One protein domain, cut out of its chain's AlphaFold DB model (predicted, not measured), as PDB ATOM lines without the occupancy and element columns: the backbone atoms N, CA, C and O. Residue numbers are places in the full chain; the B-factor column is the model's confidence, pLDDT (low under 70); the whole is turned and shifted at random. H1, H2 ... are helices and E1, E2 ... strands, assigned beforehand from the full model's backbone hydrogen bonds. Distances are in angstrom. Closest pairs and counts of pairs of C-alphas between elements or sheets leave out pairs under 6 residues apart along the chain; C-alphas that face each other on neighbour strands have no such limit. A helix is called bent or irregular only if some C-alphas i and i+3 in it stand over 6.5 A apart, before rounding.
ATOM      1  N   LEU A   2      34.968  82.558  42.554       91.31
ATOM      2  CA  LEU A   2      34.618  82.182  41.170       91.31
ATOM      3  C   LEU A   2      33.260  81.484  41.032       91.31
ATOM      4  O   LEU A   2      32.541  81.749  40.076       91.31
ATOM      5  N   GLU A   3      32.859  80.674  42.012       92.88
ATOM      6  CA  GLU A   3      31.519  80.070  42.041       92.88
ATOM      7  C   GLU A   3      30.406  81.123  42.037       92.88
ATOM      8  O   GLU A   3      29.426  80.987  41.313       92.88
ATOM      9  N   ARG A   4      30.568  82.222  42.787       95.00
ATOM     10  CA  ARG A   4      29.600  83.325  42.785       95.00
ATOM     11  C   ARG A   4      29.505  83.959  41.399       95.00
ATOM     12  O   ARG A   4      28.406  84.136  40.888       95.00
ATOM     13  N   VAL A   5      30.648  84.271  40.787       95.62
ATOM     14  CA  VAL A   5      30.718  84.821  39.422       95.62
ATOM     15  C   VAL A   5      30.040  83.876  38.425       95.62
ATOM     16  O   VAL A   5      29.225  84.312  37.616       95.62
ATOM     17  N   PHE A   6      30.334  82.577  38.519       96.50
ATOM     18  CA  PHE A   6      29.728  81.531  37.702       96.50
ATOM     19  C   PHE A   6      28.198  81.534  37.825       96.50
ATOM     20  O   PHE A   6      27.501  81.576  36.811       96.50
ATOM     21  N   GLN A   7      27.663  81.554  39.051       97.25
ATOM     22  CA  GLN A   7      26.215  81.592  39.280       97.25
ATOM     23  C   GLN A   7      25.577  82.885  38.749       97.25
ATOM     24  O   GLN A   7      24.517  82.835  38.129       97.25
ATOM     25  N   GLU A   8      26.221  84.040  38.936       97.81
ATOM     26  CA  GLU A   8      25.711  85.321  38.432       97.81
ATOM     27  C   GLU A   8      25.660  85.372  36.894       97.81
ATOM     28  O   GLU A   8      24.711  85.920  36.330       97.81
ATOM     29  N   LEU A   9      26.641  84.774  36.211       97.06
ATOM     30  CA  LEU A   9      26.663  84.656  34.749       97.06
ATOM     31  C   LEU A   9      25.602  83.667  34.240       97.06
ATOM     32  O   LEU A   9      24.871  83.979  33.298       97.06
ATOM     33  N   ARG A  10      25.427  82.516  34.901       97.12
ATOM     34  CA  ARG A  10      24.324  81.593  34.579       97.12
ATOM     35  C   ARG A  10      22.955  82.244  34.751       97.12
ATOM     36  O   ARG A  10      22.076  82.064  33.913       97.12
ATOM     37  N   ALA A  11      22.781  83.063  35.786       97.19
ATOM     38  CA  ALA A  11      21.535  83.784  36.047       97.19
ATOM     39  C   ALA A  11      21.175  84.833  34.973       97.19
ATOM     40  O   ALA A  11      20.047  85.331  34.960       97.19
ATOM     41  N   ILE A  12      22.106  85.191  34.082       95.00
ATOM     42  CA  ILE A  12      21.845  86.043  32.911       95.00
ATOM     43  C   ILE A  12      21.819  85.261  31.590       95.00
ATOM     44  O   ILE A  12      21.827  85.877  30.527       95.00
ATOM     45  N   GLY A  13      21.738  83.927  31.652       94.19
ATOM     46  CA  GLY A  13      21.578  83.054  30.486       94.19
ATOM     47  C   GLY A  13      22.877  82.726  29.752       94.19
ATOM     48  O   GLY A  13      22.829  82.377  28.578       94.19
ATOM     49  N   MET A  14      24.028  82.871  30.410       94.56
ATOM     50  CA  MET A  14      25.316  82.449  29.857       94.56
ATOM     51  C   MET A  14      25.671  81.033  30.303       94.56
ATOM     52  O   MET A  14      25.234  80.579  31.361       94.56
ATOM     53  N   GLU A  15      26.552  80.390  29.542       95.69
ATOM     54  CA  GLU A  15      27.123  79.077  29.856       95.69
ATOM     55  C   GLU A  15      28.624  79.221  30.193       95.69
ATOM     56  O   GLU A  15      29.485  78.912  29.367       95.69
ATOM     57  N   PRO A  16      28.974  79.770  31.377       96.50
ATOM     58  CA  PRO A  16      30.360  79.890  31.803       96.50
ATOM     59  C   PRO A  16      30.964  78.522  32.151       96.50
ATOM     60  O   PRO A  16      30.265  77.592  32.549       96.50
ATOM     61  N   ARG A  17      32.293  78.430  32.101       94.81
ATOM     62  CA  ARG A  17      33.095  77.320  32.633       94.81
ATOM     63  C   ARG A  17      34.206  77.881  33.514       94.81
ATOM     64  O   ARG A  17      34.815  78.886  33.159       94.81
ATOM     65  N   ILE A  18      34.480  77.238  34.644       92.31
ATOM     66  CA  ILE A  18      35.697  77.512  35.418       92.31
ATOM     67  C   ILE A  18      36.811  76.669  34.799       92.31
ATOM     68  O   ILE A  18      36.620  75.469  34.604       92.31
ATOM     69  N   VAL A  19      37.940  77.289  34.469       89.12
ATOM     70  CA  VAL A  19      39.110  76.597  33.916       89.12
ATOM     71  C   VAL A  19      40.376  77.004  34.656       89.12
ATOM     72  O   VAL A  19      40.483  78.136  35.131       89.12
ATOM     73  N   ASP A  20      41.344  76.094  34.688       84.00
ATOM     74  CA  ASP A  20      42.701  76.360  35.152       84.00
ATOM     75  C   ASP A  20      43.582  76.761  33.956       84.00
ATOM     76  O   ASP A  20      43.759  75.982  33.024       84.00
ATOM     77  N   PHE A  21      44.158  77.961  33.983       75.19
ATOM     78  CA  PHE A  21      45.210  78.426  33.081       75.19
ATOM     79  C   PHE A  21      46.590  78.120  33.691       75.19
ATOM     80  O   PHE A  21      47.066  78.864  34.562       75.19
ATOM     81  N   PRO A  22      47.275  77.049  33.252       64.75
ATOM     82  CA  PRO A  22      48.642  76.790  33.679       64.75
ATOM     83  C   PRO A  22      49.559  77.955  33.258       64.75
ATOM     84  O   PRO A  22      49.571  78.359  32.099       64.75
ATOM     85  N   GLY A  23      50.316  78.513  34.215       59.00
ATOM     86  CA  GLY A  23      51.250  79.630  33.987       59.00
ATOM     87  C   GLY A  23      50.863  80.988  34.598       59.00
ATOM     88  O   GLY A  23      51.601  81.954  34.414       59.00
ATOM     89  N   PHE A  24      49.756  81.089  35.345       60.91
ATOM     90  CA  PHE A  24      49.409  82.285  36.135       60.91
ATOM     91  C   PHE A  24      49.969  82.195  37.561       60.91
ATOM     92  O   PHE A  24      49.783  81.190  38.237       60.91
ATOM     93  N   SER A  25      50.619  83.256  38.049       44.88
ATOM     94  CA  SER A  25      51.404  83.225  39.293       44.88
ATOM     95  C   SER A  25      50.624  83.366  40.604       44.88
ATOM     96  O   SER A  25      51.254  83.272  41.653       44.88
ATOM     97  N   ILE A  26      49.303  83.603  40.601       50.88
ATOM     98  CA  ILE A  26      48.578  83.877  41.864       50.88
ATOM     99  C   ILE A  26      47.300  83.039  42.060       50.88
ATOM    100  O   ILE A  26      46.960  82.762  43.200       50.88
ATOM    101  N   SER A  27      46.637  82.512  41.021       54.12
ATOM    102  CA  SER A  27      45.544  81.536  41.255       54.12
ATOM    103  C   SER A  27      45.161  80.625  40.084       54.12
ATOM    104  O   SER A  27      44.283  79.786  40.254       54.12
ATOM    105  N   GLY A  28      45.785  80.741  38.903       70.31
ATOM    106  CA  GLY A  28      45.513  79.871  37.747       70.31
ATOM    107  C   GLY A  28      44.130  80.024  37.110       70.31
ATOM    108  O   GLY A  28      43.990  79.827  35.916       70.31
ATOM    109  N   GLN A  29      43.095  80.372  37.864       85.38
ATOM    110  CA  GLN A  29      41.724  80.123  37.454       85.38
ATOM    111  C   GLN A  29      41.056  81.319  36.789       85.38
ATOM    112  O   GLN A  29      41.215  82.473  37.193       85.38
ATOM    113  N   ALA A  30      40.239  81.024  35.783       89.50
ATOM    114  CA  ALA A  30      39.429  82.008  35.085       89.50
ATOM    115  C   ALA A  30      38.036  81.454  34.767       89.50
ATOM    116  O   ALA A  30      37.805  80.244  34.743       89.50
ATOM    117  N   ILE A  31      37.106  82.367  34.493       93.56
ATOM    118  CA  ILE A  31      35.791  82.034  33.948       93.56
ATOM    119  C   ILE A  31      35.841  82.192  32.434       93.56
ATOM    120  O   ILE A  31      35.950  83.314  31.947       93.56
ATOM    121  N   VAL A  32      35.736  81.092  31.697       94.06
ATOM    122  CA  VAL A  32      35.593  81.095  30.238       94.06
ATOM    123  C   VAL A  32      34.119  81.150  29.868       94.06
ATOM    124  O   VAL A  32      33.309  80.435  30.452       94.06
ATOM    125  N   LEU A  33      33.770  81.972  28.886       95.25
ATOM    126  CA  LEU A  33      32.438  82.009  28.298       95.25
ATOM    127  C   LEU A  33      32.489  82.424  26.828       95.25
ATOM    128  O   LEU A  33      33.414  83.112  26.388       95.25
ATOM    129  N   ASP A  34      31.446  82.043  26.104       94.31
ATOM    130  CA  ASP A  34      31.186  82.478  24.740       94.31
ATOM    131  C   ASP A  34      30.166  83.621  24.735       94.31
ATOM    132  O   ASP A  34      29.160  83.579  25.447       94.31
ATOM    133  N   ILE A  35      30.430  84.663  23.943       92.62
ATOM    134  CA  ILE A  35      29.543  85.821  23.801       92.62
ATOM    135  C   ILE A  35      29.213  86.051  22.332       92.62
ATOM    136  O   ILE A  35      30.099  86.303  21.516       92.62
ATOM    137  N   ASP A  36      27.918  86.056  22.019       91.88
ATOM    138  CA  ASP A  36      27.418  86.470  20.713       91.88
ATOM    139  C   ASP A  36      27.438  87.991  20.583       91.88
ATOM    140  O   ASP A  36      26.653  88.714  21.211       91.88
ATOM    141  N   VAL A  37      28.313  88.499  19.723       89.81
ATOM    142  CA  VAL A  37      28.504  89.935  19.550       89.81
ATOM    143  C   VAL A  37      27.448  90.505  18.601       89.81
ATOM    144  O   VAL A  37      27.325  90.100  17.446       89.81
ATOM    145  N   LYS A  38      26.678  91.490  19.078       90.06
ATOM    146  CA  LYS A  38      25.569  92.104  18.316       90.06
ATOM    147  C   LYS A  38      25.953  93.384  17.562       90.06
ATOM    148  O   LYS A  38      25.211  93.824  16.684       90.06
ATOM    149  N   HIS A  39      27.101  93.980  17.881       89.25
ATOM    150  CA  HIS A  39      27.549  95.272  17.348       89.25
ATOM    151  C   HIS A  39      29.075  95.315  17.187       89.25
ATOM    152  O   HIS A  39      29.780  94.533  17.814       89.25
ATOM    153  N   GLY A  40      29.590  96.265  16.404       84.94
ATOM    154  CA  GLY A  40      31.036  96.454  16.219       84.94
ATOM    155  C   GLY A  40      31.652  95.515  15.182       84.94
ATOM    156  O   GLY A  40      30.944  94.905  14.378       84.94
ATOM    157  N   ARG A  41      32.984  95.400  15.182       83.00
ATOM    158  CA  ARG A  41      33.737  94.647  14.162       83.00
ATOM    159  C   ARG A  41      33.465  93.145  14.191       83.00
ATOM    160  O   ARG A  41      33.584  92.474  13.166       83.00
ATOM    161  N   PHE A  42      33.117  92.615  15.359       85.81
ATOM    162  CA  PHE A  42      32.834  91.196  15.569       85.81
ATOM    163  C   PHE A  42      31.341  90.863  15.476       85.81
ATOM    164  O   PHE A  42      30.948  89.781  15.891       85.81
ATOM    165  N   LYS A  43      30.507  91.764  14.938       90.81
ATOM    166  CA  LYS A  43      29.069  91.522  14.777       90.81
ATOM    167  C   LYS A  43      28.792  90.165  14.109       90.81
ATOM    168  O   LYS A  43      29.457  89.800  13.141       90.81
ATOM    169  N   ASP A  44      27.796  89.460  14.642       90.62
ATOM    170  CA  ASP A  44      27.324  88.142  14.199       90.62
ATOM    171  C   ASP A  44      28.368  87.021  14.369       90.62
ATOM    172  O   ASP A  44      28.201  85.920  13.849       90.62
ATOM    173  N   LYS A  45      29.437  87.282  15.136       89.62
ATOM    174  CA  LYS A  45      30.409  86.279  15.571       89.62
ATOM    175  C   LYS A  45      30.241  85.976  17.052       89.62
ATOM    176  O   LYS A  45      29.923  86.855  17.857       89.62
ATOM    177  N   THR A  46      30.553  84.739  17.403       91.75
ATOM    178  CA  THR A  46      30.750  84.319  18.786       91.75
ATOM    179  C   THR A  46      32.215  84.531  19.157       91.75
ATOM    180  O   THR A  46      33.118  84.117  18.427       91.75
ATOM    181  N   VAL A  47      32.456  85.219  20.271       90.81
ATOM    182  CA  VAL A  47      33.795  85.469  20.815       90.81
ATOM    183  C   VAL A  47      33.940  84.717  22.129       90.81
ATOM    184  O   VAL A  47      33.191  84.974  23.071       90.81
ATOM    185  N   THR A  48      34.933  83.834  22.201       92.75
ATOM    186  CA  THR A  48      35.328  83.168  23.445       92.75
ATOM    187  C   THR A  48      36.278  84.064  24.230       92.75
ATOM    188  O   THR A  48      37.300  84.525  23.707       92.75
ATOM    189  N   LEU A  49      35.955  84.286  25.500       92.50
ATOM    190  CA  LEU A  49      36.762  85.079  26.416       92.50
ATOM    191  C   LEU A  49      36.903  84.416  27.779       92.50
ATOM    192  O   LEU A  49      36.028  83.670  28.208       92.50
ATOM    193  N   ALA A  50      38.007  84.718  28.456       92.62
ATOM    194  CA  ALA A  50      38.252  84.318  29.832       92.62
ATOM    195  C   ALA A  50      38.311  85.558  30.728       92.62
ATOM    196  O   ALA A  50      38.983  86.539  30.409       92.62
ATOM    197  N   LEU A  51      37.621  85.524  31.860       92.81
ATOM    198  CA  LEU A  51      37.657  86.558  32.886       92.81
ATOM    199  C   LEU A  51      38.539  86.074  34.028       92.81
ATOM    200  O   LEU A  51      38.243  85.055  34.653       92.81
ATOM    201  N   SER A  52      39.604  86.818  34.303       90.25
ATOM    202  CA  SER A  52      40.477  86.562  35.449       90.25
ATOM    203  C   SER A  52      40.257  87.612  36.526       90.25
ATOM    204  O   SER A  52      39.960  88.776  36.242       90.25
ATOM    205  N   PHE A  53      40.402  87.187  37.771       89.25
ATOM    206  CA  PHE A  53      40.088  87.980  38.947       89.25
ATOM    207  C   PHE A  53      41.304  88.023  39.857       89.25
ATOM    208  O   PHE A  53      42.050  87.049  39.953       89.25
ATOM    209  N   GLN A  54      41.480  89.145  40.546       86.88
ATOM    210  CA  GLN A  54      42.346  89.165  41.713       86.88
ATOM    211  C   GLN A  54      41.703  88.313  42.818       86.88
ATOM    212  O   GLN A  54      40.479  88.306  42.968       86.88
ATOM    213  N   GLU A  55      42.531  87.571  43.553       84.88
ATOM    214  CA  GLU A  55      42.091  86.704  44.647       84.88
ATOM    215  C   GLU A  55      41.249  87.487  45.665       84.88
ATOM    216  O   GLU A  55      41.619  88.591  46.064       84.88
ATOM    217  N   ASP A  56      40.077  86.936  45.998       86.31
ATOM    218  CA  ASP A  56      39.088  87.483  46.938       86.31
ATOM    219  C   ASP A  56      38.705  88.964  46.750       86.31
ATOM    220  O   ASP A  56      38.168  89.609  47.649       86.31
ATOM    221  N   ALA A  57      38.912  89.503  45.548       89.19
ATOM    222  CA  ALA A  57      38.666  90.909  45.255       89.19
ATOM    223  C   ALA A  57      37.220  91.182  44.811       89.19
ATOM    224  O   ALA A  57      36.712  92.290  44.974       89.19
ATOM    225  N   TYR A  58      36.527  90.185  44.256       92.38
ATOM    226  CA  TYR A  58      35.158  90.339  43.761       92.38
ATOM    227  C   TYR A  58      34.118  90.197  44.890       92.38
ATOM    228  O   TYR A  58      34.178  89.225  45.649       92.38
ATOM    229  N   PRO A  59      33.103  91.082  44.986       93.44
ATOM    230  CA  PRO A  59      32.661  92.054  43.980       93.44
ATOM    231  C   PRO A  59      33.254  93.457  44.127       93.44
ATOM    232  O   PRO A  59      32.896  94.335  43.345       93.44
ATOM    233  N   GLU A  60      34.104  93.705  45.127       92.81
ATOM    234  CA  GLU A  60      34.635  95.048  45.370       92.81
ATOM    235  C   GLU A  60      35.383  95.567  44.143       92.81
ATOM    236  O   GLU A  60      35.102  96.673  43.667       92.81
ATOM    237  N   TYR A  61      36.197  94.689  43.558       90.94
ATOM    238  CA  TYR A  61      36.858  94.876  42.284       90.94
ATOM    239  C   TYR A  61      36.262  93.960  41.197       90.94
ATOM    240  O   TYR A  61      35.890  92.812  41.462       90.94
ATOM    241  N   PRO A  62      36.163  94.454  39.956       92.94
ATOM    242  CA  PRO A  62      35.708  93.688  38.798       92.94
ATOM    243  C   PRO A  62      36.810  92.737  38.291       92.94
ATOM    244  O   PRO A  62      37.905  92.710  38.861       92.94
ATOM    245  N   PRO A  63      36.567  91.954  37.217       91.69
ATOM    246  CA  PRO A  63      37.639  91.217  36.550       91.69
ATOM    247  C   PRO A  63      38.853  92.111  36.262       91.69
ATOM    248  O   PRO A  63      38.706  93.218  35.743       91.69
ATOM    249  N   HIS A  64      40.051  91.618  36.583       87.00
ATOM    250  CA  HIS A  64      41.298  92.366  36.412       87.00
ATOM    251  C   HIS A  64      41.774  92.329  34.953       87.00
ATOM    252  O   HIS A  64      42.163  93.357  34.396       87.00
ATOM    253  N   PHE A  65      41.680  91.161  34.310       89.06
ATOM    254  CA  PHE A  65      41.977  91.006  32.887       89.06
ATOM    255  C   PHE A  65      40.894  90.218  32.164       89.06
ATOM    256  O   PHE A  65      40.320  89.268  32.714       89.06
ATOM    257  N   VAL A  66      40.698  90.585  30.898       90.69
ATOM    258  CA  VAL A  66      39.922  89.818  29.925       90.69
ATOM    259  C   VAL A  66      40.887  89.201  28.921       90.69
ATOM    260  O   VAL A  66      41.689  89.895  28.290       90.69
ATOM    261  N   HIS A  67      40.802  87.886  28.786       90.50
ATOM    262  CA  HIS A  67      41.598  87.082  27.873       90.50
ATOM    263  C   HIS A  67      40.782  86.782  26.630       90.50
ATOM    264  O   HIS A  67      39.632  86.365  26.736       90.50
ATOM    265  N   PHE A  68      41.384  86.952  25.459       89.50
ATOM    266  CA  PHE A  68      40.753  86.626  24.183       89.50
ATOM    267  C   PHE A  68      41.478  85.452  23.544       89.50
ATOM    268  O   PHE A  68      42.706  85.488  23.455       89.50
ATOM    269  N   LYS A  69      40.718  84.474  23.031       85.75
ATOM    270  CA  LYS A  69      41.215  83.301  22.281       85.75
ATOM    271  C   LYS A  69      41.934  83.673  20.963       85.75
ATOM    272  O   LYS A  69      42.394  82.833  20.202       85.75
ATOM    273  N   SER A  70      42.009  84.959  20.630       74.38
ATOM    274  CA  SER A  70      42.802  85.485  19.522       74.38
ATOM    275  C   SER A  70      43.250  86.902  19.851       74.38
ATOM    276  O   SER A  70      42.521  87.653  20.503       74.38
ATOM    277  N   SER A  71      44.441  87.290  19.391       71.94
ATOM    278  CA  SER A  71      44.918  88.653  19.615       71.94
ATOM    279  C   SER A  71      44.013  89.658  18.904       71.94
ATOM    280  O   SER A  71      43.729  89.548  17.711       71.94
ATOM    281  N   ILE A  72      43.579  90.659  19.659       72.69
ATOM    282  CA  ILE A  72      42.814  91.799  19.172       72.69
ATOM    283  C   ILE A  72      43.689  93.048  19.273       72.69
ATOM    284  O   ILE A  72      44.236  93.372  20.326       72.69
ATOM    285  N   SER A  73      43.856  93.757  18.160       66.69
ATOM    286  CA  SER A  73      44.530  95.055  18.152       66.69
ATOM    287  C   SER A  73      43.497  96.137  18.429       66.69
ATOM    288  O   SER A  73      42.588  96.333  17.625       66.69
ATOM    289  N   THR A  74      43.629  96.831  19.555       64.56
ATOM    290  CA  THR A  74      42.690  97.871  19.994       64.56
ATOM    291  C   THR A  74      43.475  99.006  20.658       64.56
ATOM    292  O   THR A  74      44.366  98.729  21.460       64.56
ATOM    293  N   PRO A  75      43.168 100.280  20.351       66.50
ATOM    294  CA  PRO A  75      43.886 101.427  20.908       66.50
ATOM    295  C   PRO A  75      43.554 101.708  22.383       66.50
ATOM    296  O   PRO A  75      44.237 102.509  23.011       66.50
ATOM    297  N   ILE A  76      42.509 101.080  22.938       68.69
ATOM    298  CA  ILE A  76      42.040 101.304  24.318       68.69
ATOM    299  C   ILE A  76      42.438 100.185  25.288       68.69
ATOM    300  O   ILE A  76      42.131 100.273  26.474       68.69
ATOM    301  N   ALA A  77      43.070  99.119  24.795       74.62
ATOM    302  CA  ALA A  77      43.406  97.946  25.588       74.62
ATOM    303  C   ALA A  77      44.925  97.810  25.717       74.62
ATOM    304  O   ALA A  77      45.643  97.802  24.718       74.62
ATOM    305  N   THR A  78      45.411  97.643  26.945       81.94
ATOM    306  CA  THR A  78      46.831  97.347  27.179       81.94
ATOM    307  C   THR A  78      47.004  95.838  27.226       81.94
ATOM    308  O   THR A  78      46.403  95.178  28.072       81.94
ATOM    309  N   ARG A  79      47.785  95.274  26.297       84.38
ATOM    310  CA  ARG A  79      48.134  93.846  26.305       84.38
ATOM    311  C   ARG A  79      49.184  93.595  27.384       84.38
ATOM    312  O   ARG A  79      50.233  94.230  27.356       84.38
ATOM    313  N   HIS A  80      48.922  92.656  28.287       81.75
ATOM    314  CA  HIS A  80      49.842  92.320  29.380       81.75
ATOM    315  C   HIS A  80      50.673  91.075  29.090       81.75
ATOM    316  O   HIS A  80      51.857  91.035  29.412       81.75
ATOM    317  N   SER A  81      50.062  90.061  28.487       81.62
ATOM    318  CA  SER A  81      50.695  88.756  28.328       81.62
ATOM    319  C   SER A  81      50.017  87.913  27.252       81.62
ATOM    320  O   SER A  81      48.941  88.246  26.734       81.62
ATOM    321  N   THR A  82      50.685  86.815  26.912       83.12
ATOM    322  CA  THR A  82      50.202  85.751  26.031       83.12
ATOM    323  C   THR A  82      50.360  84.408  26.704       83.12
ATOM    324  O   THR A  82      51.371  84.178  27.368       83.12
ATOM    325  N   HIS A  83      49.390  83.526  26.501       81.94
ATOM    326  CA  HIS A  83      49.381  82.191  27.082       81.94
ATOM    327  C   HIS A  83      48.833  81.195  26.070       81.94
ATOM    328  O   HIS A  83      47.920  81.533  25.319       81.94
ATOM    329  N   ASP A  84      49.336  79.969  26.111       82.00
ATOM    330  CA  ASP A  84      48.773  78.860  25.350       82.00
ATOM    331  C   ASP A  84      47.895  78.018  26.277       82.00
ATOM    332  O   ASP A  84      48.350  77.525  27.310       82.00
ATOM    333  N   PHE A  85      46.619  77.866  25.924       81.00
ATOM    334  CA  PHE A  85      45.653  77.071  26.683       81.00
ATOM    335  C   PHE A  85      44.689  76.367  25.728       81.00
ATOM    336  O   PHE A  85      44.205  76.979  24.779       81.00
ATOM    337  N   GLU A  86      44.436  75.072  25.962       80.50
ATOM    338  CA  GLU A  86      43.645  74.200  25.070       80.50
ATOM    339  C   GLU A  86      44.147  74.193  23.606       80.50
ATOM    340  O   GLU A  86      43.369  74.063  22.667       80.50
ATOM    341  N   GLY A  87      45.466  74.326  23.399       80.62
ATOM    342  CA  GLY A  87      46.077  74.359  22.062       80.62
ATOM    343  C   GLY A  87      45.870  75.676  21.306       80.62
ATOM    344  O   GLY A  87      46.107  75.734  20.102       80.62
ATOM    345  N   GLU A  88      45.421  76.722  22.000       83.81
ATOM    346  CA  GLU A  88      45.000  77.990  21.411       83.81
ATOM    347  C   GLU A  88      45.727  79.163  22.075       83.81
ATOM    348  O   GLU A  88      46.058  79.116  23.261       83.81
ATOM    349  N   ASN A  89      45.964  80.227  21.305       85.44
ATOM    350  CA  ASN A  89      46.698  81.405  21.763       85.44
ATOM    351  C   ASN A  89      45.759  82.416  22.425       85.44
ATOM    352  O   ASN A  89      44.918  83.031  21.767       85.44
ATOM    353  N   TRP A  90      45.977  82.680  23.706       88.69
ATOM    354  CA  TRP A  90      45.225  83.657  24.478       88.69
ATOM    355  C   TRP A  90      46.045  84.913  24.727       88.69
ATOM    356  O   TRP A  90      47.235  84.856  25.025       88.69
ATOM    357  N   SER A  91      45.411  86.076  24.604       88.31
ATOM    358  CA  SER A  91      46.033  87.365  24.921       88.31
ATOM    359  C   SER A  91      45.269  88.061  26.038       88.31
ATOM    360  O   SER A  91      44.061  88.269  25.916       88.31
ATOM    361  N   ALA A  92      45.986  88.424  27.101       88.19
ATOM    362  CA  ALA A  92      45.442  89.107  28.267       88.19
ATOM    363  C   ALA A  92      45.449  90.620  28.051       88.19
ATOM    364  O   ALA A  92      46.496  91.201  27.742       88.19
ATOM    365  N   TYR A  93      44.306  91.266  28.266       87.94
ATOM    366  CA  TYR A  93      44.182  92.717  28.195       87.94
ATOM    367  C   TYR A  93      43.608  93.279  29.489       87.94
ATOM    368  O   TYR A  93      42.631  92.751  30.027       87.94
ATOM    369  N   SER A  94      44.187  94.385  29.960       86.12
ATOM    370  CA  SER A  94      43.528  95.223  30.957       86.12
ATOM    371  C   SER A  94      42.515  96.102  30.244       86.12
ATOM    372  O   SER A  94      42.841  96.828  29.299       86.12
ATOM    373  N   LEU A  95      41.271  95.987  30.693       83.00
ATOM    374  CA  LEU A  95      40.135  96.770  30.233       83.00
ATOM    375  C   LEU A  95      39.545  97.453  31.464       83.00
ATOM    376  O   LEU A  95      38.524  96.990  31.968       83.00
ATOM    377  N   PRO A  96      40.210  98.488  32.009       74.50
ATOM    378  CA  PRO A  96      39.827  99.067  33.283       74.50
ATOM    379  C   PRO A  96      38.365  99.537  33.223       74.50
ATOM    380  O   PRO A  96      37.997 100.373  32.393       74.50
ATOM    381  N   PRO A  97      37.500  98.989  34.084       75.00
ATOM    382  CA  PRO A  97      36.113  99.414  34.207       75.00
ATOM    383  C   PRO A  97      35.945 100.567  35.212       75.00
ATOM    384  O   PRO A  97      34.810 100.954  35.487       75.00
ATOM    385  N   SER A  98      37.046 101.085  35.773       67.75
ATOM    386  CA  SER A  98      37.097 101.978  36.943       67.75
ATOM    387  C   SER A  98      36.107 103.136  36.862       67.75
ATOM    388  O   SER A  98      35.307 103.311  37.776       67.75
ATOM    389  N   ASP A  99      36.040 103.825  35.717       73.94
ATOM    390  CA  ASP A  99      35.178 105.000  35.533       73.94
ATOM    391  C   ASP A  99      33.699 104.736  35.844       73.94
ATOM    392  O   ASP A  99      32.981 105.654  36.237       73.94
ATOM    393  N   PHE A 100      33.211 103.503  35.649       87.06
ATOM    394  CA  PHE A 100      31.836 103.162  36.015       87.06
ATOM    395  C   PHE A 100      31.745 102.288  37.261       87.06
ATOM    396  O   PHE A 100      30.771 102.449  37.988       87.06
ATOM    397  N   TRP A 101      32.690 101.368  37.495       94.00
ATOM    398  CA  TRP A 101      32.607 100.410  38.602       94.00
ATOM    399  C   TRP A 101      32.727 101.094  39.964       94.00
ATOM    400  O   TRP A 101      31.970 100.766  40.876       94.00
ATOM    401  N   ASP A 102      33.601 102.097  40.068       91.69
ATOM    402  CA  ASP A 102      33.807 102.867  41.300       91.69
ATOM    403  C   ASP A 102      32.590 103.744  41.633       91.69
ATOM    404  O   ASP A 102      32.339 104.065  42.793       91.69
ATOM    405  N   GLY A 103      31.788 104.093  40.622       91.62
ATOM    406  CA  GLY A 103      30.533 104.830  40.780       91.62
ATOM    407  C   GLY A 103      29.315 103.962  41.120       91.62
ATOM    408  O   GLY A 103      28.223 104.504  41.292       91.62
ATOM    409  N   LEU A 104      29.460 102.633  41.178       94.62
ATOM    410  CA  LEU A 104      28.371 101.718  41.529       94.62
ATOM    411  C   LEU A 104      28.205 101.603  43.042       94.62
ATOM    412  O   LEU A 104      29.173 101.477  43.791       94.62
ATOM    413  N   LYS A 105      26.955 101.505  43.495       95.12
ATOM    414  CA  LYS A 105      26.662 101.032  44.851       95.12
ATOM    415  C   LYS A 105      27.044  99.557  44.978       95.12
ATOM    416  O   LYS A 105      26.978  98.805  44.006       95.12
ATOM    417  N   SER A 106      27.330  99.090  46.192       93.88
ATOM    418  CA  SER A 106      27.689  97.683  46.442       93.88
ATOM    419  C   SER A 106      26.639  96.683  45.931       93.88
ATOM    420  O   SER A 106      26.997  95.610  45.459       93.88
ATOM    421  N   SER A 107      25.349  97.039  45.953       94.56
ATOM    422  CA  SER A 107      24.257  96.216  45.401       94.56
ATOM    423  C   SER A 107      24.275  96.099  43.870       94.56
ATOM    424  O   SER A 107      23.674  95.188  43.304       94.56
ATOM    425  N   GLU A 108      24.930  97.035  43.185       95.38
ATOM    426  CA  GLU A 108      25.028  97.096  41.725       95.38
ATOM    427  C   GLU A 108      26.311  96.434  41.199       95.38
ATOM    428  O   GLU A 108      26.368  96.096  40.014       95.38
ATOM    429  N   LYS A 109      27.318  96.217  42.059       95.81
ATOM    430  CA  LYS A 109      28.576  95.525  41.735       95.81
ATOM    431  C   LYS A 109      28.331  94.019  41.551       95.81
ATOM    432  O   LYS A 109      28.439  93.228  42.487       95.81
ATOM    433  N   ASN A 110      27.937  93.631  40.338       96.38
ATOM    434  CA  ASN A 110      27.676  92.244  39.953       96.38
ATOM    435  C   ASN A 110      27.978  91.987  38.458       96.38
ATOM    436  O   ASN A 110      28.165  92.929  37.676       96.38
ATOM    437  N   MET A 111      27.979  90.718  38.033       96.62
ATOM    438  CA  MET A 111      28.330  90.337  36.658       96.62
ATOM    439  C   MET A 111      27.310  90.785  35.615       96.62
ATOM    440  O   MET A 111      27.695  91.056  34.479       96.62
ATOM    441  N   ARG A 112      26.028  90.931  35.983       96.12
ATOM    442  CA  ARG A 112      25.013  91.500  35.083       96.12
ATOM    443  C   ARG A 112      25.388  92.934  34.719       96.12
ATOM    444  O   ARG A 112      25.417  93.274  33.537       96.12
ATOM    445  N   THR A 113      25.724  93.747  35.718       95.56
ATOM    446  CA  THR A 113      26.136  95.141  35.529       95.56
ATOM    447  C   THR A 113      27.441  95.236  34.743       95.56
ATOM    448  O   THR A 113      27.505  95.991  33.772       95.56
ATOM    449  N   TYR A 114      28.458  94.445  35.112       95.12
ATOM    450  CA  TYR A 114      29.735  94.391  34.391       95.12
ATOM    451  C   TYR A 114      29.527  94.044  32.909       95.12
ATOM    452  O   TYR A 114      29.997  94.756  32.019       95.12
ATOM    453  N   TYR A 115      28.760  92.988  32.631       93.56
ATOM    454  CA  TYR A 115      28.486  92.548  31.269       93.56
ATOM    455  C   TYR A 115      27.769  93.627  30.448       93.56
ATOM    456  O   TYR A 115      28.246  94.019  29.380       93.56
ATOM    457  N   GLN A 116      26.649  94.139  30.965       91.75
ATOM    458  CA  GLN A 116      25.776  95.050  30.225       91.75
ATOM    459  C   GLN A 116      26.399  96.430  30.014       91.75
ATOM    460  O   GLN A 116      26.276  97.001  28.932       91.75
ATOM    461  N   ARG A 117      27.062  96.987  31.037       90.75
ATOM    462  CA  ARG A 117      27.558  98.373  30.997       90.75
ATOM    463  C   ARG A 117      28.992  98.496  30.493       90.75
ATOM    464  O   ARG A 117      29.379  99.586  30.068       90.75
ATOM    465  N   HIS A 118      29.766  97.411  30.511       91.12
ATOM    466  CA  HIS A 118      31.174  97.437  30.123       91.12
ATOM    467  C   HIS A 118      31.523  96.446  29.034       91.12
ATOM    468  O   HIS A 118      31.931  96.884  27.961       91.12
ATOM    469  N   LEU A 119      31.353  95.144  29.271       90.50
ATOM    470  CA  LEU A 119      31.893  94.139  28.358       90.50
ATOM    471  C   LEU A 119      31.282  94.258  26.955       90.50
ATOM    472  O   LEU A 119      32.018  94.320  25.974       90.50
ATOM    473  N   LEU A 120      29.958  94.423  26.852       89.00
ATOM    474  CA  LEU A 120      29.291  94.668  25.567       89.00
ATOM    475  C   LEU A 120      29.760  95.961  24.884       89.00
ATOM    476  O   LEU A 120      29.920  95.999  23.665       89.00
ATOM    477  N   ARG A 121      30.018  97.018  25.662       87.75
ATOM    478  CA  ARG A 121      30.523  98.294  25.139       87.75
ATOM    479  C   ARG A 121      31.946  98.157  24.608       87.75
ATOM    480  O   ARG A 121      32.261  98.774  23.594       87.75
ATOM    481  N   VAL A 122      32.798  97.389  25.289       86.44
ATOM    482  CA  VAL A 122      34.150  97.096  24.808       86.44
ATOM    483  C   VAL A 122      34.067  96.291  23.521       86.44
ATOM    484  O   VAL A 122      34.616  96.738  22.523       86.44
ATOM    485  N   LEU A 123      33.324  95.181  23.505       86.44
ATOM    486  CA  LEU A 123      33.182  94.321  22.323       86.44
ATOM    487  C   LEU A 123      32.657  95.080  21.094       86.44
ATOM    488  O   LEU A 123      33.118  94.831  19.988       86.44
ATOM    489  N   ALA A 124      31.752  96.046  21.282       85.75
ATOM    490  CA  ALA A 124      31.248  96.892  20.198       85.75
ATOM    491  C   ALA A 124      32.280  97.896  19.641       85.75
ATOM    492  O   ALA A 124      32.067  98.443  18.559       85.75
ATOM    493  N   ARG A 125      33.356  98.181  20.387       82.12
ATOM    494  CA  ARG A 125      34.433  99.120  20.021       82.12
ATOM    495  C   ARG A 125      35.694  98.430  19.492       82.12
ATOM    496  O   ARG A 125      36.578  99.130  18.999       82.12
TER     497      ARG A 125
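AT A GLANCE: This is residues 2 to 125 of the 126 residues of an uncharacterized protein of Gammaproteobacteria bacterium (UniProt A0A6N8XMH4). One antiparallel sheet, strongly twisted and curled like part of a barrel, has H1 over its E1 edge; H3 starts near the end of H1 and only grazes the sheet. The 124 printed residues include three named helices and six named strands, H1 E1 E2 E3 E4 E5 E6 H2 H3; the sheet's order is E1 E2 E3 E4 E6 E5. The class is mixed; the whole is compact, radius of gyration of the C-alphas 13.7 A, spans 39 by 33 by 27 A.

HOW THE PARTS SIT: Start at H1, residues 2 to 10, over E1, residues 17 to 20, and E2, residues 29 to 36, at a height over the sheet of 9.4 A; its closest C-alphas to E2 are Phe 6 and Ile 31, 7.1 A. E1, E2, E3, residues 46 to 52, and E4, residues 65 to 68, form a meander of successive antiparallel hairpins: find N 17 and O 32 at 2.8 A, N 33 and O 49 at 2.9 A, N 50 and O 67 at 2.9 A. E6, residues 88 to 94, neighbours E4, N 66 and O 93 at 3.0 A, and forms a hairpin with edge strand E5, residues 78 to 85, N 90 and O 83 at 2.8 A. H2, residues 98 to 101, is not on the sheet. H3, residues 111 to 123, touches H1 with residues 111 to 112 alone, about perpendicular at 76 degrees; the closest C-alphas are Glu 8 and Met 111, 5.9 A. In H1 every O i to N i+4 pair is within hydrogen-bond range, in H3 7 of 9; H2 is too short for one.

IN THESE COORDINATES: Find C-alpha 2 at (34.618, 82.182, 41.170), where H1 begins; E2 spans 22.9 A. H3 runs 15.6 A to C-alpha 123 at (33.182, 94.321, 22.323), irregular but only just: C-alphas 117 and 120 are 6.8 A apart.

THE WHOLE: The printed part has no cut; its farthest C-alphas, Gly 87 and Lys 105, are 40.1 A apart. The link E3 to E4 is long. Look for pLDDT under 70 at residues 22 to 27, 73 to 76 and 98.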